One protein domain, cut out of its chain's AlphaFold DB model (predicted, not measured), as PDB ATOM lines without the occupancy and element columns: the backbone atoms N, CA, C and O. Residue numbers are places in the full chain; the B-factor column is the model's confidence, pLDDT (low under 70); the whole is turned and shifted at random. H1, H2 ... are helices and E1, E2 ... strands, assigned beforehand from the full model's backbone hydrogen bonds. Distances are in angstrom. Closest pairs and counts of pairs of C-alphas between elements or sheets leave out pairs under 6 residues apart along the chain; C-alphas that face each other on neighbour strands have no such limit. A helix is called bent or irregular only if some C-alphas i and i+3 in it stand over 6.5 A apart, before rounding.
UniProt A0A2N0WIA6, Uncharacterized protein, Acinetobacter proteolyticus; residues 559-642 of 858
ATOM      1  N   ASN A 559     220.028  82.932  94.161       90.12
ATOM      2  CA  ASN A 559     220.711  84.230  94.140       90.12
ATOM      3  C   ASN A 559     220.882  84.875  95.535       90.12
ATOM      4  O   ASN A 559     221.394  85.991  95.612       90.12
ATOM      5  N   GLY A 560     220.500  84.181  96.614       92.19
ATOM      6  CA  GLY A 560     220.661  84.621  98.007       92.19
ATOM      7  C   GLY A 560     219.346  84.916  98.736       92.19
ATOM      8  O   GLY A 560     218.262  84.582  98.252       92.19
ATOM      9  N   ASP A 561     219.457  85.557  99.900       94.62
ATOM     10  CA  ASP A 561     218.345  85.790 100.830       94.62
ATOM     11  C   ASP A 561     217.932  87.273 100.919       94.62
ATOM     12  O   ASP A 561     218.732  88.185 100.693       94.62
ATOM     13  N   ILE A 562     216.667  87.515 101.273       94.81
ATOM     14  CA  ILE A 562     216.018  88.828 101.359       94.81
ATOM     15  C   ILE A 562     215.317  88.966 102.716       94.81
ATOM     16  O   ILE A 562     214.379  88.231 103.024       94.81
ATOM     17  N   SER A 563     215.720  89.967 103.495       94.50
ATOM     18  CA  SER A 563     215.112  90.330 104.783       94.50
ATOM     19  C   SER A 563     214.695  91.805 104.871       94.50
ATOM     20  O   SER A 563     214.114  92.226 105.864       94.50
ATOM     21  N   THR A 564     214.947  92.605 103.829       93.81
ATOM     22  CA  THR A 564     214.634  94.044 103.780       93.81
ATOM     23  C   THR A 564     214.080  94.461 102.419       93.81
ATOM     24  O   THR A 564     214.427  93.879 101.388       93.81
ATOM     25  N   LEU A 565     213.256  95.516 102.388       89.12
ATOM     26  CA  LEU A 565     212.688  96.039 101.139       89.12
ATOM     27  C   LEU A 565     213.781  96.466 100.141       89.12
ATOM     28  O   LEU A 565     213.684  96.155  98.962       89.12
ATOM     29  N   ALA A 566     214.880  97.055 100.625       89.31
ATOM     30  CA  ALA A 566     216.017  97.444  99.790       89.31
ATOM     31  C   ALA A 566     216.737  96.250  99.122       89.31
ATOM     32  O   ALA A 566     217.288  96.402  98.032       89.31
ATOM     33  N   GLN A 567     216.738  95.063  99.743       92.12
ATOM     34  CA  GLN A 567     217.211  93.833  99.093       92.12
ATOM     35  C   GLN A 567     216.200  93.328  98.060       92.12
ATOM     36  O   GLN A 567     216.608  92.917  96.977       92.12
ATOM     37  N   ALA A 568     214.895  93.408  98.351       90.75
ATOM     38  CA  ALA A 568     213.853  93.065  97.384       90.75
ATOM     39  C   ALA A 568     213.906  93.976  96.144       90.75
ATOM     40  O   ALA A 568     213.843  93.483  95.025       90.75
ATOM     41  N   ASP A 569     214.109  95.284  96.307       90.75
ATOM     42  CA  ASP A 569     214.243  96.237  95.195       90.75
ATOM     43  C   ASP A 569     215.531  96.033  94.371       90.75
ATOM     44  O   ASP A 569     215.564  96.360  93.187       90.75
ATOM     45  N   LYS A 570     216.581  95.441  94.960       89.62
ATOM     46  CA  LYS A 570     217.841  95.092  94.273       89.62
ATOM     47  C   LYS A 570     217.908  93.649  93.758       89.62
ATOM     48  O   LYS A 570     218.911  93.253  93.162       89.62
ATOM     49  N   ALA A 571     216.861  92.849  93.946       91.38
ATOM     50  CA  ALA A 571     216.794  91.480  93.444       91.38
ATOM     51  C   ALA A 571     216.462  91.472  91.938       91.38
ATOM     52  O   ALA A 571     215.305  91.333  91.537       91.38
ATOM     53  N   LEU A 572     217.493  91.673  91.109       90.06
ATOM     54  CA  LEU A 572     217.389  91.871  89.652       90.06
ATOM     55  C   LEU A 572     218.058  90.766  88.815       90.06
ATOM     56  O   LEU A 572     218.134  90.893  87.591       90.06
ATOM     57  N   ASN A 573     218.577  89.714  89.452       89.19
ATOM     58  CA  ASN A 573     219.187  88.579  88.761       89.19
ATOM     59  C   ASN A 573     218.164  87.462  88.581       89.19
ATOM     60  O   ASN A 573     217.506  87.070  89.545       89.19
ATOM     61  N   ASP A 574     218.084  86.928  87.364       88.56
ATOM     62  CA  ASP A 574     217.192  85.821  87.021       88.56
ATOM     63  C   ASP A 574     217.463  84.592  87.911       88.56
ATOM     64  O   ASP A 574     218.624  84.210  88.128       88.56
ATOM     65  N   GLY A 575     216.406  84.029  88.498       90.88
ATOM     66  CA  GLY A 575     216.487  82.924  89.456       90.88
ATOM     67  C   GLY A 575     215.591  83.092  90.686       90.88
ATOM     68  O   GLY A 575     214.550  83.748  90.644       90.88
ATOM     69  N   LYS A 576     215.982  82.463  91.801       93.00
ATOM     70  CA  LYS A 576     215.210  82.428  93.058       93.00
ATOM     71  C   LYS A 576     215.969  82.996  94.257       93.00
ATOM     72  O   LYS A 576     217.150  82.702  94.460       93.00
ATOM     73  N   TYR A 577     215.245  83.719  95.100       94.88
ATOM     74  CA  TYR A 577     215.704  84.276  96.368       94.88
ATOM     75  C   TYR A 577     214.844  83.751  97.521       94.88
ATOM     76  O   TYR A 577     213.623  83.642  97.374       94.88
ATOM     77  N   THR A 578     215.449  83.455  98.670       95.38
ATOM     78  CA  THR A 578     214.694  83.122  99.890       95.38
ATOM     79  C   THR A 578     214.258  84.416 100.560       95.38
ATOM     80  O   THR A 578     215.084  85.298 100.770       95.38
ATOM     81  N   VAL A 579     212.991  84.553 100.938       95.38
ATOM     82  CA  VAL A 579     212.549  85.665 101.792       95.38
ATOM     83  C   VAL A 579     212.492  85.157 103.225       95.38
ATOM     84  O   VAL A 579     211.816  84.166 103.499       95.38
ATOM     85  N   THR A 580     213.241  85.801 104.118       92.56
ATOM     86  CA  THR A 580     213.552  85.271 105.457       92.56
ATOM     87  C   THR A 580     213.096  86.161 106.613       92.56
ATOM     88  O   THR A 580     213.196  85.720 107.755       92.56
ATOM     89  N   ALA A 581     212.621  87.388 106.355       89.06
ATOM     90  CA  ALA A 581     212.042  88.277 107.378       89.06
ATOM     91  C   ALA A 581     211.283  89.505 106.805       89.06
ATOM     92  O   ALA A 581     211.306  90.574 107.415       89.06
ATOM     93  N   LEU A 582     210.641  89.416 105.631       92.69
ATOM     94  CA  LEU A 582     210.041  90.585 104.959       92.69
ATOM     95  C   LEU A 582     208.590  90.348 104.528       92.69
ATOM     96  O   LEU A 582     208.335  89.640 103.558       92.69
ATOM     97  N   ASN A 583     207.640  91.014 105.192       90.88
ATOM     98  CA  ASN A 583     206.233  91.022 104.779       90.88
ATOM     99  C   ASN A 583     206.074  91.784 103.449       90.88
ATOM    100  O   ASN A 583     206.180  93.011 103.409       90.88
ATOM    101  N   ILE A 584     205.788  91.065 102.365       90.50
ATOM    102  CA  ILE A 584     205.582  91.630 101.025       90.50
ATOM    103  C   ILE A 584     204.079  91.713 100.740       90.50
ATOM    104  O   ILE A 584     203.367  90.723 100.864       90.50
ATOM    105  N   ALA A 585     203.585  92.894 100.351       88.50
ATOM    106  CA  ALA A 585     202.174  93.138 100.001       88.50
ATOM    107  C   ALA A 585     201.134  92.761 101.088       88.50
ATOM    108  O   ALA A 585     199.963  92.536 100.785       88.50
ATOM    109  N   GLY A 586     201.556  92.681 102.355       86.88
ATOM    110  CA  GLY A 586     200.723  92.201 103.465       86.88
ATOM    111  C   GLY A 586     200.618  90.672 103.577       86.88
ATOM    112  O   GLY A 586     199.847  90.193 104.403       86.88
ATOM    113  N   LEU A 587     201.380  89.919 102.778       88.56
ATOM    114  CA  LEU A 587     201.571  88.475 102.931       88.56
ATOM    115  C   LEU A 587     202.678  88.179 103.959       88.56
ATOM    116  O   LEU A 587     203.535  89.023 104.234       88.56
ATOM    117  N   TYR A 588     202.652  86.968 104.516       91.62
ATOM    118  CA  TYR A 588     203.565  86.493 105.556       91.62
ATOM    119  C   TYR A 588     205.038  86.586 105.137       91.62
ATOM    120  O   TYR A 588     205.378  86.272 103.998       91.62
ATOM    121  N   GLY A 589     205.919  86.984 106.058       90.12
ATOM    122  CA  GLY A 589     207.289  87.416 105.752       90.12
ATOM    123  C   GLY A 589     208.345  86.339 105.482       90.12
ATOM    124  O   GLY A 589     209.529  86.673 105.416       90.12
ATOM    125  N   TYR A 590     207.935  85.077 105.335       93.12
ATOM    126  CA  TYR A 590     208.799  83.952 104.965       93.12
ATOM    127  C   TYR A 590     208.251  83.238 103.735       93.12
ATOM    128  O   TYR A 590     207.094  82.798 103.747       93.12
ATOM    129  N   GLY A 591     209.088  83.051 102.718       92.88
ATOM    130  CA  GLY A 591     208.657  82.492 101.442       92.88
ATOM    131  C   GLY A 591     209.751  82.457 100.380       92.88
ATOM    132  O   GLY A 591     210.938  82.599 100.672       92.88
ATOM    133  N   LEU A 592     209.341  82.284  99.127       93.38
ATOM    134  CA  LEU A 592     210.226  82.252  97.966       93.38
ATOM    135  C   LEU A 592     209.889  83.417  97.034       93.38
ATOM    136  O   LEU A 592     208.723  83.619  96.698       93.38
ATOM    137  N   MET A 593     210.900  84.163  96.588       94.44
ATOM    138  CA  MET A 593     210.734  85.168  95.541       94.44
ATOM    139  C   MET A 593     211.446  84.726  94.265       94.44
ATOM    140  O   MET A 593     212.665  84.550  94.242       94.44
ATOM    141  N   PHE A 594     210.682  84.568  93.191       94.44
ATOM    142  CA  PHE A 594     211.211  84.395  91.847       94.44
ATOM    143  C   PHE A 594     211.452  85.755  91.204       94.44
ATOM    144  O   PHE A 594     210.603  86.647  91.276       94.44
ATOM    145  N   VAL A 595     212.600  85.887  90.549       93.00
ATOM    146  CA  VAL A 595     212.949  87.025  89.707       93.00
ATOM    147  C   VAL A 595     213.103  86.501  88.291       93.00
ATOM    148  O   VAL A 595     213.929  85.624  88.049       93.00
ATOM    149  N   ILE A 596     212.290  87.026  87.376       92.12
ATOM    150  CA  ILE A 596     212.314  86.668  85.954       92.12
ATOM    151  C   ILE A 596     212.704  87.921  85.175       92.12
ATOM    152  O   ILE A 596     211.938  88.892  85.153       92.12
ATOM    153  N   ARG A 597     213.887  87.921  84.549       87.69
ATOM    154  CA  ARG A 597     214.420  89.082  83.819       87.69
ATOM    155  C   ARG A 597     214.698  88.743  82.360       87.69
ATOM    156  O   ARG A 597     215.565  87.935  82.049       87.69
ATOM    157  N   VAL A 598     213.999  89.430  81.458       84.62
ATOM    158  CA  VAL A 598     214.158  89.277  80.005       84.62
ATOM    159  C   VAL A 598     214.321  90.660  79.382       84.62
ATOM    160  O   VAL A 598     213.409  91.490  79.409       84.62
ATOM    161  N   GLY A 599     215.512  90.928  78.841       82.81
ATOM    162  CA  GLY A 599     215.880  92.252  78.342       82.81
ATOM    163  C   GLY A 599     215.748  93.327  79.428       82.81
ATOM    164  O   GLY A 599     216.268  93.179  80.534       82.81
ATOM    165  N   GLY A 600     215.030  94.407  79.113       82.94
ATOM    166  CA  GLY A 600     214.754  95.503  80.045       82.94
ATOM    167  C   GLY A 600     213.582  95.267  81.009       82.94
ATOM    168  O   GLY A 600     213.241  96.191  81.742       82.94
ATOM    169  N   ILE A 601     212.930  94.098  81.000       89.06
ATOM    170  CA  ILE A 601     211.810  93.779  81.904       89.06
ATOM    171  C   ILE A 601     212.317  92.921  83.063       89.06
ATOM    172  O   ILE A 601     212.974  91.907  82.833       89.06
ATOM    173  N   CYS A 602     211.949  93.289  84.289       92.38
ATOM    174  CA  CYS A 602     212.193  92.499  85.493       92.38
ATOM    175  C   CYS A 602     210.872  92.273  86.237       92.38
ATOM    176  O   CYS A 602     210.238  93.230  86.678       92.38
ATOM    177  N   ASN A 603     210.460  91.017  86.395       94.12
ATOM    178  CA  ASN A 603     209.285  90.629  87.176       94.12
ATOM    179  C   ASN A 603     209.723  90.014  88.502       94.12
ATOM    180  O   ASN A 603     210.663  89.219  88.531       94.12
ATOM    181  N   GLN A 604     209.016  90.343  89.579       95.19
ATOM    182  CA  GLN A 604     209.187  89.726  90.889       95.19
ATOM    183  C   GLN A 604     207.879  89.072  91.309       95.19
ATOM    184  O   GLN A 604     206.834  89.723  91.295       95.19
ATOM    185  N   ILE A 605     207.942  87.793  91.677       95.50
ATOM    186  CA  ILE A 605     206.798  86.989  92.116       95.50
ATOM    187  C   ILE A 605     207.145  86.403  93.480       95.50
ATOM    188  O   ILE A 605     208.073  85.606  93.595       95.50
ATOM    189  N   TYR A 606     206.407  86.805  94.508       95.00
ATOM    190  CA  TYR A 606     206.554  86.347  95.878       95.00
ATOM    191  C   TYR A 606     205.470  85.333  96.255       95.00
ATOM    192  O   TYR A 606     204.276  85.582  96.074       95.00
ATOM    193  N   LEU A 607     205.912  84.212  96.824       93.69
ATOM    194  CA  LEU A 607     205.089  83.125  97.339       93.69
ATOM    195  C   LEU A 607     205.359  82.970  98.845       93.69
ATOM    196  O   LEU A 607     206.455  82.521  99.200       93.69
ATOM    197  N   PRO A 608     204.418  83.323  99.742       92.12
ATOM    198  CA  PRO A 608     204.555  83.034 101.168       92.12
ATOM    199  C   PRO A 608     204.534  81.515 101.401       92.12
ATOM    200  O   PRO A 608     203.843  80.785 100.694       92.12
ATOM    201  N   HIS A 609     205.271  81.019 102.397       89.88
ATOM    202  CA  HIS A 609     205.321  79.573 102.675       89.88
ATOM    203  C   HIS A 609     204.128  79.051 103.500       89.88
ATOM    204  O   HIS A 609     203.956  77.841 103.632       89.88
ATOM    205  N   VAL A 610     203.326  79.951 104.077       86.38
ATOM    206  CA  VAL A 610     202.185  79.618 104.941       86.38
ATOM    207  C   VAL A 610     200.918  79.481 104.097       86.38
ATOM    208  O   VAL A 610     200.620  80.347 103.280       86.38
ATOM    209  N   SER A 611     200.154  78.408 104.311       81.56
ATOM    210  CA  SER A 611     198.969  78.041 103.520       81.56
ATOM    211  C   SER A 611     197.628  78.393 104.183       81.56
ATOM    212  O   SER A 611     196.598  77.811 103.843       81.56
ATOM    213  N   ASP A 612     197.613  79.342 105.122       79.62
ATOM    214  CA  ASP A 612     196.421  79.759 105.867       79.62
ATOM    215  C   ASP A 612     196.095  81.259 105.723       79.62
ATOM    216  O   ASP A 612     196.851  82.051 105.147       79.62
ATOM    217  N   GLY A 613     194.911  81.640 106.215       81.69
ATOM    218  CA  GLY A 613     194.448  83.027 106.263       81.69
ATOM    219  C   GLY A 613     194.570  83.753 104.920       81.69
ATOM    220  O   GLY A 613     194.171  83.240 103.877       81.69
ATOM    221  N   ALA A 614     195.152  84.954 104.947       75.25
ATOM    222  CA  ALA A 614     195.372  85.782 103.758       75.25
ATOM    223  C   ALA A 614     196.470  85.257 102.804       75.25
ATOM    224  O   ALA A 614     196.659  85.836 101.733       75.25
ATOM    225  N   ASN A 615     197.194  84.197 103.180       84.88
ATOM    226  CA  ASN A 615     198.302  83.620 102.411       84.88
ATOM    227  C   ASN A 615     197.878  82.407 101.569       84.88
ATOM    228  O   ASN A 615     198.542  82.089 100.584       84.88
ATOM    229  N   ASN A 616     196.778  81.740 101.939       84.25
ATOM    230  CA  ASN A 616     196.307  80.526 101.276       84.25
ATOM    231  C   ASN A 616     196.083  80.750  99.769       84.25
ATOM    232  O   ASN A 616     195.247  81.561  99.376       84.25
ATOM    233  N   ASN A 617     196.833  80.022  98.935       81.62
ATOM    234  CA  ASN A 617     196.820  80.129  97.471       81.62
ATOM    235  C   ASN A 617     196.980  81.569  96.930       81.62
ATOM    236  O   ASN A 617     196.509  81.881  95.835       81.62
ATOM    237  N   CYS A 618     197.659  82.440  97.683       84.31
ATOM    238  CA  CYS A 618     197.935  83.821  97.302       84.31
ATOM    239  C   CYS A 618     199.402  84.009  96.903       84.31
ATOM    240  O   CYS A 618     200.315  83.535  97.576       84.31
ATOM    241  N   MET A 619     199.634  84.788  95.848       90.75
ATOM    242  CA  MET A 619     200.955  85.295  95.468       90.75
ATOM    243  C   MET A 619     200.924  86.819  95.366       90.75
ATOM    244  O   MET A 619     199.889  87.395  95.033       90.75
ATOM    245  N   ALA A 620     202.056  87.478  95.600       92.00
ATOM    246  CA  ALA A 620     202.228  88.895  95.292       92.00
ATOM    247  C   ALA A 620     203.177  89.053  94.103       92.00
ATOM    248  O   ALA A 620     204.211  88.396  94.048       92.00
ATOM    249  N   MET A 621     202.863  89.935  93.158       93.62
ATOM    250  CA  MET A 621     203.726  90.214  92.008       93.62
ATOM    251  C   MET A 621     203.873  91.710  91.736       93.62
ATOM    252  O   MET A 621     202.966  92.493  92.020       93.62
ATOM    253  N   ARG A 622     205.019  92.100  91.175       93.00
ATOM    254  CA  ARG A 622     205.282  93.443  90.640       93.00
ATOM    255  C   ARG A 622     206.259  93.385  89.470       93.00
ATOM    256  O   ARG A 622     207.016  92.423  89.332       93.00
ATOM    257  N   GLN A 623     206.266  94.433  88.656       92.88
ATOM    258  CA  GLN A 623     207.068  94.512  87.434       92.88
ATOM    259  C   GLN A 623     207.836  95.834  87.366       92.88
ATOM    260  O   GLN A 623     207.324  96.877  87.765       92.88
ATOM    261  N   ALA A 624     209.050  95.794  86.825       91.06
ATOM    262  CA  ALA A 624     209.794  96.958  86.362       91.06
ATOM    263  C   ALA A 624     210.015  96.879  84.844       91.06
ATOM    264  O   ALA A 624     210.180  95.796  84.272       91.06
ATOM    265  N   TRP A 625     210.055  98.047  84.204       86.00
ATOM    266  CA  TRP A 625     210.440  98.227  82.806       86.00
ATOM    267  C   TRP A 625     211.666  99.145  82.730       86.00
ATOM    268  O   TRP A 625     211.821 100.046  83.552       86.00
ATOM    269  N   ASN A 626     212.529  98.906  81.742       75.62
ATOM    270  CA  ASN A 626     213.815  99.581  81.540       75.62
ATOM    271  C   ASN A 626     214.841  99.380  82.685       75.62
ATOM    272  O   ASN A 626     215.540 100.311  83.082       75.62
ATOM    273  N   THR A 627     214.943  98.155  83.221       76.94
ATOM    274  CA  THR A 627     215.947  97.782  84.238       76.94
ATOM    275  C   THR A 627     217.367  97.780  83.652       76.94
ATOM    276  O   THR A 627     217.810  96.781  83.076       76.94
ATOM    277  N   ASN A 628     218.101  98.880  83.839       67.94
ATOM    278  CA  ASN A 628     219.480  99.050  83.372       67.94
ATOM    279  C   ASN A 628     220.475  98.860  84.526       67.94
ATOM    280  O   ASN A 628     220.439  99.586  85.519       67.94
ATOM    281  N   GLY A 629     221.367  97.873  84.391       73.44
ATOM    282  CA  GLY A 629     222.294  97.485  85.458       73.44
ATOM    283  C   GLY A 629     221.558  97.024  86.720       73.44
ATOM    284  O   GLY A 629     220.677  96.156  86.634       73.44
ATOM    285  N   ASP A 630     221.922  97.641  87.849       71.81
ATOM    286  CA  ASP A 630     221.479  97.321  89.215       71.81
ATOM    287  C   ASP A 630     220.304  98.191  89.717       71.81
ATOM    288  O   ASP A 630     220.019  98.223  90.916       71.81
ATOM    289  N   ILE A 631     219.630  98.931  88.825       72.25
ATOM    290  CA  ILE A 631     218.547  99.864  89.177       72.25
ATOM    291  C   ILE A 631     217.249  99.477  88.456       72.25
ATOM    292  O   ILE A 631     217.223  99.288  87.237       72.25
ATOM    293  N   ALA A 632     216.153  99.403  89.215       83.56
ATOM    294  CA  ALA A 632     214.802  99.157  88.722       83.56
ATOM    295  C   ALA A 632     213.783 100.073  89.413       83.56
ATOM    296  O   ALA A 632     213.824 100.242  90.630       83.56
ATOM    297  N   SER A 633     212.820 100.584  88.645       88.06
ATOM    298  CA  SER A 633     211.620 101.239  89.176       88.06
ATOM    299  C   SER A 633     210.455 100.260  89.083       88.06
ATOM    300  O   SER A 633     209.872 100.086  88.012       88.06
ATOM    301  N   PHE A 634     210.154  99.571  90.183       91.12
ATOM    302  CA  PHE A 634     209.050  98.616  90.229       91.12
ATOM    303  C   PHE A 634     207.690  99.301  90.397       91.12
ATOM    304  O   PHE A 634     207.565 100.312  91.085       91.12
ATOM    305  N   SER A 635     206.655  98.682  89.829       91.94
ATOM    306  CA  SER A 635     205.263  98.943  90.183       91.94
ATOM    307  C   SER A 635     204.995  98.637  91.660       91.94
ATOM    308  O   SER A 635     205.731  97.892  92.316       91.94
ATOM    309  N   GLU A 636     203.859  99.116  92.163       91.56
ATOM    310  CA  GLU A 636     203.270  98.546  93.375       91.56
ATOM    311  C   GLU A 636     203.070  97.029  93.241       91.56
ATOM    312  O   GLU A 636     202.869  96.502  92.141       91.56
ATOM    313  N   TRP A 637     203.059  96.344  94.382       92.12
ATOM    314  CA  TRP A 637     202.677  94.940  94.464       92.12
ATOM    315  C   TRP A 637     201.177  94.751  94.212       92.12
ATOM    316  O   TRP A 637     200.348  95.481  94.760       92.12
ATOM    317  N   LYS A 638     200.823  93.727  93.434       89.06
ATOM    318  CA  LYS A 638     199.450  93.234  93.257       89.06
ATOM    319  C   LYS A 638     199.359  91.796  93.761       89.06
ATOM    320  O   LYS A 638     200.249  90.993  93.496       89.06
ATOM    321  N   VAL A 639     198.302  91.489  94.511       87.56
ATOM    322  CA  VAL A 639     198.048  90.149  95.063       87.56
ATOM    323  C   VAL A 639     197.084  89.402  94.144       87.56
ATOM    324  O   VAL A 639     196.091  89.973  93.702       87.56
ATOM    325  N   VAL A 640     197.376  88.133  93.866       81.25
ATOM    326  CA  VAL A 640     196.555  87.226  93.050       81.25
ATOM    327  C   VAL A 640     196.254  85.980  93.881       81.25
ATOM    328  O   VAL A 640     197.182  85.357  94.391       81.25
ATOM    329  N   GLY A 641     194.974  85.642  94.045       74.06
ATOM    330  CA  GLY A 641     194.502  84.554  94.912       74.06
ATOM    331  C   GLY A 641     193.042  84.745  95.338       74.06
ATOM    332  O   GLY A 641     192.337  85.591  94.787       74.06
ATOM    333  N   THR A 642     192.581  83.986  96.334       64.88
ATOM    334  CA  THR A 642     191.177  83.935  96.807       64.88
ATOM    335  C   THR A 642     190.755  85.142  97.666       64.88
ATOM    336  O   THR A 642     190.170  84.977  98.732       64.88
TER     337      THR A 642
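This is residues 559 to 642 of the 858 residues of an uncharacterized protein of Acinetobacter proteolyticus (UniProt A0A2N0WIA6). Picture one strongly twisted and curled sheet of six strands, bent like an open trough, with the long strands E3 and E4 in its middle and the short E1 and E6 at its two edges. The small helix H1 sits toward the hollow side, near the E1 edge, and a long loop after E5 folds back to E6. The printed part has 84 residues, with six named strands and one named helix in the order E1 H1 E2 E3 E4 E5 E6; the sheet's order is E1 E2 E3 E4 E5 E6, mixed. The class is mostly strand, though under half of the residues are in named elements. The whole is compact, with a radius of gyration of the C-alphas of 12.1 A, and elongated, spanning 37 by 23 by 18 A.

Find C-alpha 559 at (220.711, 84.230, 94.140), where E1, residues 559 to 562, begins. Next come H1, residues 565 to 569, and E2, residues 575 to 579, 13.2 A long. E3, residues 591 to 598, starts at (208.657, 82.492, 101.442) and runs 23.1 A; E4, residues 601 to 608, runs 23.2 A. E5, residues 619 to 625, is 20.4 A long, and E6, residues 638 to 640, ends at C-alpha 640, (196.555, 87.226, 93.050).

Start at edge strand E1, which is parallel to E2 at 24 degrees, with N 562 and O 578 2.8 A apart. E1, H1 and E2 form a strand-helix-strand unit, two parallel neighbour strands with a helix between, and its crossover is right-handed. H1 only grazes the sheet, with its residues 567 to 569; the closest C-alphas of E1 and H1 are those of Ile 562 and Ala 568, 6.2 A apart. In H1 every O i to N i+4 pair is within hydrogen-bond range. From E2 to E6 you read a meander, each strand the antiparallel neighbour of the one before, in four hairpins. Look for N 577 and O 593 at 2.8 A between E2 and E3, N 594 and O 605 at 2.8 A between E3 and E4, N 606 and O 620 at 2.8 A between E4 and E5, and N 621 and O 638 at 2.8 A between E5 and edge strand E6. E3 and E4 stand at 166 degrees, E5 and E6 at 138 degrees. E1 and E6 are apart.

The two C-alphas farthest apart are those of Gly 613 and Gly 629, at 37.6 A. The printed part has no cut. The links E2 to E3 and E5 to E6 are long, the latter being residues 626 to 637. The mean pLDDT of the printed part is 88.2, and residues 628 and 642 are under 70 in this model.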